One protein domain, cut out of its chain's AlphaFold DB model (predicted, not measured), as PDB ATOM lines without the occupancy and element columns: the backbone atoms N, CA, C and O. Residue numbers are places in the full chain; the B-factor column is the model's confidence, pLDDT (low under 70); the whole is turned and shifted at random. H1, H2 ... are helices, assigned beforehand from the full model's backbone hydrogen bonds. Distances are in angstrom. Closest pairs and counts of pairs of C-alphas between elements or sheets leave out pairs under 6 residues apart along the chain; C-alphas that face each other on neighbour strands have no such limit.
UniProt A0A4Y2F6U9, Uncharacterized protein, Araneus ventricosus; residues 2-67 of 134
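This is residues 2 to 67 of the 134 residues of an uncharacterized protein of Araneus ventricosus (UniProt A0A4Y2F6U9). One long helix, H1, sticks out with residues 2 to 25 standing free, and a shorter helix, H2, folds back on its last turns as a lopsided helical hairpin. Residues 57 to 67 follow as a tail with no named element. The printed part has 66 residues, with H1 then H2, no named strand, and the class all helix. It is an extended rod, radius of gyration of the C-alphas 18.7 A, spanning 63 by 22 by 15 A.

H1, residues 3 to 35, touches H2, residues 44 to 56, with its residues 31 to 35 alone, against residues 51 to 55 of H2. The closest C-alphas, of Leu 34 and Leu 54, are 6.8 A apart. The two run opposite ways at a steep tilt of 39 degrees. Each O i to N i+4 pair of H2 is within hydrogen-bond range, and 26 of 29 in H1.

H1 begins at C-alpha 3 (-66.638, 25.599, -4.036) and is 50.0 A long. H2 is 18.3 A long and ends at C-alpha 56 (-35.154, 49.585, -27.611).

The C-alphas farthest apart, of Thr 2 and Glu 41, are 64.0 A apart. The printed part has no cut, and the link from H1 to H2 is short. Residues 2 to 29 and 65 have pLDDT under 70.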
ATOM      1  N   THR A   2     -67.074  21.770  -6.015       52.22
ATOM      2  CA  THR A   2     -67.173  22.992  -6.852       52.22
ATOM      3  C   THR A   2     -66.747  24.265  -6.104       52.22
ATOM      4  O   THR A   2     -66.108  25.123  -6.691       52.22
ATOM      5  N   GLU A   3     -66.975  24.370  -4.790       53.97
ATOM      6  CA  GLU A   3     -66.638  25.599  -4.036       53.97
ATOM      7  C   GLU A   3     -65.127  25.822  -3.802       53.97
ATOM      8  O   GLU A   3     -64.689  26.958  -3.634       53.97
ATOM      9  N   ILE A   4     -64.306  24.763  -3.821       56.22
ATOM     10  CA  ILE A   4     -62.846  24.881  -3.630       56.22
ATOM     11  C   ILE A   4     -62.146  25.360  -4.916       56.22
ATOM     12  O   ILE A   4     -61.129  26.049  -4.845       56.22
ATOM     13  N   GLU A   5     -62.696  25.049  -6.092       53.78
ATOM     14  CA  GLU A   5     -62.086  25.412  -7.380       53.78
ATOM     15  C   GLU A   5     -62.358  26.879  -7.752       53.78
ATOM     16  O   GLU A   5     -61.459  27.566  -8.241       53.78
ATOM     17  N   GLU A   6     -63.538  27.415  -7.424       53.88
ATOM     18  CA  GLU A   6     -63.882  28.824  -7.689       53.88
ATOM     19  C   GLU A   6     -63.046  29.812  -6.857       53.88
ATOM     20  O   GLU A   6     -62.625  30.862  -7.355       53.88
ATOM     21  N   GLY A   7     -62.731  29.457  -5.604       56.19
ATOM     22  CA  GLY A   7     -61.868  30.264  -4.737       56.19
ATOM     23  C   GLY A   7     -60.431  30.367  -5.257       56.19
ATOM     24  O   GLY A   7     -59.833  31.444  -5.212       56.19
ATOM     25  N   LEU A   8     -59.894  29.276  -5.814       55.47
ATOM     26  CA  LEU A   8     -58.530  29.234  -6.345       55.47
ATOM     27  C   LEU A   8     -58.397  30.058  -7.639       55.47
ATOM     28  O   LEU A   8     -57.423  30.793  -7.801       55.47
ATOM     29  N   ILE A   9     -59.402  29.999  -8.519       53.88
ATOM     30  CA  ILE A   9     -59.443  30.763  -9.778       53.88
ATOM     31  C   ILE A   9     -59.611  32.268  -9.503       53.88
ATOM     32  O   ILE A   9     -58.931  33.087 -10.120       53.88
ATOM     33  N   SER A  10     -60.438  32.654  -8.519       51.94
ATOM     34  CA  SER A  10     -60.574  34.060  -8.100       51.94
ATOM     35  C   SER A  10     -59.275  34.623  -7.510       51.94
ATOM     36  O   SER A  10     -58.920  35.777  -7.763       51.94
ATOM     37  N   SER A  11     -58.541  33.815  -6.741       53.78
ATOM     38  CA  SER A  11     -57.249  34.200  -6.169       53.78
ATOM     39  C   SER A  11     -56.119  34.248  -7.198       53.78
ATOM     40  O   SER A  11     -55.255  35.114  -7.068       53.78
ATOM     41  N   LEU A  12     -56.130  33.386  -8.225       52.03
ATOM     42  CA  LEU A  12     -55.191  33.483  -9.346       52.03
ATOM     43  C   LEU A  12     -55.426  34.769 -10.145       52.03
ATOM     44  O   LEU A  12     -54.482  35.534 -10.305       52.03
ATOM     45  N   ASN A  13     -56.675  35.055 -10.536       52.56
ATOM     46  CA  ASN A  13     -57.014  36.230 -11.352       52.56
ATOM     47  C   ASN A  13     -56.668  37.556 -10.656       52.56
ATOM     48  O   ASN A  13     -56.057  38.429 -11.262       52.56
ATOM     49  N   LYS A  14     -56.924  37.677  -9.343       47.94
ATOM     50  CA  LYS A  14     -56.523  38.864  -8.557       47.94
ATOM     51  C   LYS A  14     -55.007  39.074  -8.495       47.94
ATOM     52  O   LYS A  14     -54.559  40.190  -8.221       47.94
ATOM     53  N   ASN A  15     -54.220  38.011  -8.673       42.81
ATOM     54  CA  ASN A  15     -52.764  38.080  -8.696       42.81
ATOM     55  C   ASN A  15     -52.255  38.433 -10.099       42.81
ATOM     56  O   ASN A  15     -51.352  39.255 -10.204       42.81
ATOM     57  N   THR A  16     -52.863  37.895 -11.163       44.38
ATOM     58  CA  THR A  16     -52.561  38.275 -12.554       44.38
ATOM     59  C   THR A  16     -52.890  39.741 -12.822       44.38
ATOM     60  O   THR A  16     -52.023  40.456 -13.319       44.38
ATOM     61  N   ASP A  17     -54.045  40.233 -12.358       44.84
ATOM     62  CA  ASP A  17     -54.435  41.645 -12.491       44.84
ATOM     63  C   ASP A  17     -53.451  42.582 -11.760       44.84
ATOM     64  O   ASP A  17     -53.098  43.656 -12.245       44.84
ATOM     65  N   LYS A  18     -52.930  42.172 -10.592       43.03
ATOM     66  CA  LYS A  18     -51.904  42.938  -9.856       43.03
ATOM     67  C   LYS A  18     -50.526  42.906 -10.519       43.03
ATOM     68  O   LYS A  18     -49.752  43.843 -10.319       43.03
ATOM     69  N   VAL A  19     -50.198  41.839 -11.244       46.81
ATOM     70  CA  VAL A  19     -48.930  41.703 -11.972       46.81
ATOM     71  C   VAL A  19     -48.972  42.521 -13.265       46.81
ATOM     72  O   VAL A  19     -48.028  43.265 -13.514       46.81
ATOM     73  N   GLU A  20     -50.073  42.487 -14.023       38.00
ATOM     74  CA  GLU A  20     -50.248  43.285 -15.248       38.00
ATOM     75  C   GLU A  20     -50.277  44.792 -14.975       38.00
ATOM     76  O   GLU A  20     -49.562  45.544 -15.637       38.00
ATOM     77  N   VAL A  21     -51.008  45.242 -13.947       48.66
ATOM     78  CA  VAL A  21     -51.078  46.672 -13.590       48.66
ATOM     79  C   VAL A  21     -49.715  47.210 -13.132       48.66
ATOM     80  O   VAL A  21     -49.351  48.338 -13.462       48.66
ATOM     81  N   LYS A  22     -48.910  46.401 -12.424       43.12
ATOM     82  CA  LYS A  22     -47.527  46.771 -12.074       43.12
ATOM     83  C   LYS A  22     -46.600  46.789 -13.291       43.12
ATOM     84  O   LYS A  22     -45.724  47.644 -13.357       43.12
ATOM     85  N   HIS A  23     -46.780  45.867 -14.235       35.38
ATOM     86  CA  HIS A  23     -45.950  45.786 -15.438       35.38
ATOM     87  C   HIS A  23     -46.202  46.968 -16.389       35.38
ATOM     88  O   HIS A  23     -45.251  47.523 -16.932       35.38
ATOM     89  N   GLN A  24     -47.459  47.410 -16.524       39.34
ATOM     90  CA  GLN A  24     -47.837  48.559 -17.358       39.34
ATOM     91  C   GLN A  24     -47.403  49.909 -16.761       39.34
ATOM     92  O   GLN A  24     -46.892  50.755 -17.490       39.34
ATOM     93  N   ALA A  25     -47.534  50.107 -15.444       50.44
ATOM     94  CA  ALA A  25     -47.082  51.337 -14.780       50.44
ATOM     95  C   ALA A  25     -45.548  51.501 -14.794       50.44
ATOM     96  O   ALA A  25     -45.043  52.619 -14.822       50.44
ATOM     97  N   HIS A  26     -44.801  50.392 -14.797       50.16
ATOM     98  CA  HIS A  26     -43.339  50.424 -14.791       50.16
ATOM     99  C   HIS A  26     -42.731  50.786 -16.156       50.16
ATOM    100  O   HIS A  26     -41.638  51.347 -16.199       50.16
ATOM    101  N   LEU A  27     -43.435  50.497 -17.259       52.53
ATOM    102  CA  LEU A  27     -42.987  50.873 -18.603       52.53
ATOM    103  C   LEU A  27     -43.073  52.395 -18.816       52.53
ATOM    104  O   LEU A  27     -42.128  52.978 -19.330       52.53
ATOM    105  N   GLY A  28     -44.147  53.034 -18.335       60.72
ATOM    106  CA  GLY A  28     -44.338  54.486 -18.458       60.72
ATOM    107  C   GLY A  28     -43.335  55.321 -17.654       60.72
ATOM    108  O   GLY A  28     -42.865  56.338 -18.146       60.72
ATOM    109  N   GLN A  29     -42.945  54.869 -16.455       66.44
ATOM    110  CA  GLN A  29     -41.910  55.560 -15.669       66.44
ATOM    111  C   GLN A  29     -40.518  55.434 -16.308       66.44
ATOM    112  O   GLN A  29     -39.728  56.368 -16.275       66.44
ATOM    113  N   ALA A  30     -40.219  54.280 -16.914       72.31
ATOM    114  CA  ALA A  30     -38.928  54.046 -17.552       72.31
ATOM    115  C   ALA A  30     -38.706  54.936 -18.785       72.31
ATOM    116  O   ALA A  30     -37.572  55.328 -19.042       72.31
ATOM    117  N   GLU A  31     -39.759  55.242 -19.545       73.06
ATOM    118  CA  GLU A  31     -39.678  56.169 -20.679       73.06
ATOM    119  C   GLU A  31     -39.404  57.603 -20.207       73.06
ATOM    120  O   GLU A  31     -38.508  58.246 -20.747       73.06
ATOM    121  N   GLU A  32     -40.072  58.065 -19.145       80.31
ATOM    122  CA  GLU A  32     -39.832  59.388 -18.542       80.31
ATOM    123  C   GLU A  32     -38.387  59.534 -18.027       80.31
ATOM    124  O   GLU A  32     -37.719  60.538 -18.288       80.31
ATOM    125  N   ASP A  33     -37.864  58.501 -17.357       81.44
ATOM    126  CA  ASP A  33     -36.481  58.484 -16.866       81.44
ATOM    127  C   ASP A  33     -35.457  58.548 -18.015       81.44
ATOM    128  O   ASP A  33     -34.393  59.155 -17.874       81.44
ATOM    129  N   LEU A  34     -35.756  57.916 -19.157       83.00
ATOM    130  CA  LEU A  34     -34.895  57.933 -20.342       83.00
ATOM    131  C   LEU A  34     -34.999  59.256 -21.107       83.00
ATOM    132  O   LEU A  34     -33.985  59.742 -21.604       83.00
ATOM    133  N   GLU A  35     -36.183  59.866 -21.162       83.50
ATOM    134  CA  GLU A  35     -36.369  61.208 -21.720       83.50
ATOM    135  C   GLU A  35     -35.557  62.254 -20.951       83.50
ATOM    136  O   GLU A  35     -34.963  63.143 -21.561       83.50
ATOM    137  N   ALA A  36     -35.434  62.109 -19.628       85.06
ATOM    138  CA  ALA A  36     -34.618  62.993 -18.797       85.06
ATOM    139  C   ALA A  36     -33.103  62.918 -19.093       85.06
ATOM    140  O   ALA A  36     -32.353  63.801 -18.671       85.06
ATOM    141  N   LEU A  37     -32.636  61.884 -19.805       81.50
ATOM    142  CA  LEU A  37     -31.235  61.743 -20.228       81.50
ATOM    143  C   LEU A  37     -30.930  62.453 -21.552       81.50
ATOM    144  O   LEU A  37     -29.761  62.548 -21.933       81.50
ATOM    145  N   LEU A  38     -31.957  62.902 -22.272       86.94
ATOM    146  CA  LEU A  38     -31.808  63.508 -23.587       86.94
ATOM    147  C   LEU A  38     -31.426  64.990 -23.477       86.94
ATOM    148  O   LEU A  38     -31.896  65.722 -22.605       86.94
ATOM    149  N   ASP A  39     -30.557  65.436 -24.383       88.75
ATOM    150  CA  ASP A  39     -30.109  66.827 -24.441       88.75
ATOM    151  C   ASP A  39     -31.224  67.718 -25.031       88.75
ATOM    152  O   ASP A  39     -31.707  67.430 -26.133       88.75
ATOM    153  N   PRO A  40     -31.648  68.793 -24.336       84.25
ATOM    154  CA  PRO A  40     -32.706  69.684 -24.811       84.25
ATOM    155  C   PRO A  40     -32.358  70.454 -26.095       84.25
ATOM    156  O   PRO A  40     -33.253  71.058 -26.684       84.25
ATOM    157  N   GLU A  41     -31.093  70.479 -26.527       90.50
ATOM    158  CA  GLU A  41     -30.661  71.159 -27.757       90.50
ATOM    159  C   GLU A  41     -30.784  70.292 -29.028       90.50
ATOM    160  O   GLU A  41     -30.471  70.764 -30.125       90.50
ATOM    161  N   LEU A  42     -31.239  69.040 -28.912       89.94
ATOM    162  CA  LEU A  42     -31.426  68.138 -30.054       89.94
ATOM    163  C   LEU A  42     -32.574  68.583 -30.967       89.94
ATOM    164  O   LEU A  42     -33.593  69.109 -30.516       89.94
ATOM    165  N   ASP A  43     -32.431  68.317 -32.268       92.62
ATOM    166  CA  ASP A  43     -33.532  68.514 -33.208       92.62
ATOM    167  C   ASP A  43     -34.623  67.431 -33.057       92.62
ATOM    168  O   ASP A  43     -34.383  66.340 -32.538       92.62
ATOM    169  N   ASP A  44     -35.838  67.720 -33.536       90.00
ATOM    170  CA  ASP A  44     -36.996  66.823 -33.398       90.00
ATOM    171  C   ASP A  44     -36.776  65.423 -33.998       90.00
ATOM    172  O   ASP A  44     -37.438  64.460 -33.594       90.00
ATOM    173  N   LEU A  45     -35.912  65.300 -35.011       91.75
ATOM    174  CA  LEU A  45     -35.632  64.031 -35.673       91.75
ATOM    175  C   LEU A  45     -34.621  63.223 -34.856       91.75
ATOM    176  O   LEU A  45     -34.883  62.064 -34.540       91.75
ATOM    177  N   GLN A  46     -33.523  63.855 -34.451       91.69
ATOM    178  CA  GLN A  46     -32.495  63.293 -33.581       91.69
ATOM    179  C   GLN A  46     -33.079  62.855 -32.242       91.69
ATOM    180  O   GLN A  46     -32.772  61.762 -31.771       91.69
ATOM    181  N   TRP A  47     -33.959  63.670 -31.658       92.69
ATOM    182  CA  TRP A  47     -34.659  63.342 -30.420       92.69
ATOM    183  C   TRP A  47     -35.447  62.039 -30.557       92.69
ATOM    184  O   TRP A  47     -35.315  61.137 -29.733       92.69
ATOM    185  N   LYS A  48     -36.236  61.908 -31.630       90.06
ATOM    186  CA  LYS A  48     -37.047  60.707 -31.882       90.06
ATOM    187  C   LYS A  48     -36.193  59.474 -32.144       90.06
ATOM    188  O   LYS A  48     -36.508  58.405 -31.624       90.06
ATOM    189  N   GLU A  49     -35.140  59.606 -32.945       92.94
ATOM    190  CA  GLU A  49     -34.227  58.500 -33.244       92.94
ATOM    191  C   GLU A  49     -33.509  58.018 -31.979       92.94
ATOM    192  O   GLU A  49     -33.455  56.815 -31.715       92.94
ATOM    193  N   LEU A  50     -33.015  58.950 -31.163       91.00
ATOM    194  CA  LEU A  50     -32.314  58.626 -29.930       91.00
ATOM    195  C   LEU A  50     -33.255  58.033 -28.880       91.00
ATOM    196  O   LEU A  50     -32.919  57.007 -28.291       91.00
ATOM    197  N   LEU A  51     -34.446  58.605 -28.684       89.75
ATOM    198  CA  LEU A  51     -35.442  58.044 -27.770       89.75
ATOM    199  C   LEU A  51     -35.834  56.624 -28.192       89.75
ATOM    200  O   LEU A  51     -35.843  55.725 -27.358       89.75
ATOM    201  N   SER A  52     -36.080  56.389 -29.486       90.38
ATOM    202  CA  SER A  52     -36.383  55.046 -29.996       90.38
ATOM    203  C   SER A  52     -35.273  54.044 -29.673       90.38
ATOM    204  O   SER A  52     -35.569  52.914 -29.293       90.38
ATOM    205  N   LEU A  53     -34.006  54.450 -29.797       91.62
ATOM    206  CA  LEU A  53     -32.859  53.608 -29.457       91.62
ATOM    207  C   LEU A  53     -32.782  53.334 -27.948       91.62
ATOM    208  O   LEU A  53     -32.545  52.200 -27.533       91.62
ATOM    209  N   LEU A  54     -32.982  54.356 -27.115       90.06
ATOM    210  CA  LEU A  54     -32.968  54.201 -25.659       90.06
ATOM    211  C   LEU A  54     -34.094  53.279 -25.192       90.06
ATOM    212  O   LEU A  54     -33.850  52.405 -24.362       90.06
ATOM    213  N   VAL A  55     -35.289  53.425 -25.771       88.31
ATOM    214  CA  VAL A  55     -36.433  52.553 -25.497       88.31
ATOM    215  C   VAL A  55     -36.129  51.116 -25.932       88.31
ATOM    216  O   VAL A  55     -36.349  50.187 -25.152       88.31
ATOM    217  N   GLU A  56     -35.549  50.914 -27.118       90.50
ATOM    218  CA  GLU A  56     -35.154  49.585 -27.611       90.50
ATOM    219  C   GLU A  56     -34.164  48.884 -26.665       90.50
ATOM    220  O   GLU A  56     -34.328  47.702 -26.362       90.50
ATOM    221  N   PHE A  57     -33.181  49.618 -26.137       89.31
ATOM    222  CA  PHE A  57     -32.151  49.096 -25.231       89.31
ATOM    223  C   PHE A  57     -32.405  49.440 -23.756       89.31
ATOM    224  O   PHE A  57     -31.475  49.451 -22.943       89.31
ATOM    225  N   THR A  58     -33.669  49.663 -23.375       86.38
ATOM    226  CA  THR A  58     -34.082  50.026 -22.003       86.38
ATOM    227  C   THR A  58     -33.553  49.055 -20.949       86.38
ATOM    228  O   THR A  58     -33.359  49.395 -19.782       86.38
ATOM    229  N   ASP A  59     -33.362  47.800 -21.335       83.19
ATOM    230  CA  ASP A  59     -32.962  46.722 -20.452       83.19
ATOM    231  C   ASP A  59     -31.447  46.731 -20.139       83.19
ATOM    232  O   ASP A  59     -31.019  46.072 -19.186       83.19
ATOM    233  N   VAL A  60     -30.644  47.472 -20.905       86.69
ATOM    234  CA  VAL A  60     -29.203  47.662 -20.679       86.69
ATOM    235  C   VAL A  60     -28.947  48.659 -19.547       86.69
ATOM    236  O   VAL A  60     -27.955  48.536 -18.823       86.69
ATOM    237  N   PHE A  61     -29.841  49.632 -19.373       84.62
ATOM    238  CA  PHE A  61     -29.692  50.692 -18.384       84.62
ATOM    239  C   PHE A  61     -30.147  50.254 -16.993       84.62
ATOM    240  O   PHE A  61     -31.113  49.507 -16.816       84.62
ATOM    241  N   TYR A  62     -29.452  50.774 -15.981       82.69
ATOM    242  CA  TYR A  62     -29.957  50.767 -14.617       82.69
ATOM    243  C   TYR A  62     -30.890  51.967 -14.451       82.69
ATOM    244  O   TYR A  62     -30.427  53.105 -14.479       82.69
ATOM    245  N   LEU A  63     -32.184  51.702 -14.291       81.06
ATOM    246  CA  LEU A  63     -33.175  52.705 -13.905       81.06
ATOM    247  C   LEU A  63     -33.534  52.486 -12.438       81.06
ATOM    248  O   LEU A  63     -33.501  51.345 -11.959       81.06
ATOM    249  N   GLU A  64     -33.837  53.565 -11.717       71.44
ATOM    250  CA  GLU A  64     -34.218  53.458 -10.311       71.44
ATOM    251  C   GLU A  64     -35.426  52.516 -10.156       71.44
ATOM    252  O   GLU A  64     -36.262  52.369 -11.045       71.44
ATOM    253  N   ASP A  65     -35.452  51.765  -9.052       68.50
ATOM    254  CA  ASP A  65     -36.450  50.724  -8.762       68.50
ATOM    255  C   ASP A  65     -36.488  49.486  -9.683       68.50
ATOM    256  O   ASP A  65     -37.285  48.577  -9.425       68.50
ATOM    257  N   LYS A  66     -35.596  49.351 -10.676       72.19
ATOM    258  CA  LYS A  66     -35.412  48.062 -11.365       72.19
ATOM    259  C   LYS A  66     -34.571  47.098 -10.521       72.19
ATOM    260  O   LYS A  66     -33.506  47.483 -10.031       72.19
ATOM    261  N   PRO A  67     -34.995  45.828 -10.368       70.25
ATOM    262  CA  PRO A  67     -34.177  44.828  -9.696       70.25
ATOM    263  C   PRO A  67     -32.858  44.643 -10.446       70.25
ATOM    264  O   PRO A  67     -32.812  44.659 -11.682       70.25
TER     265      PRO A  67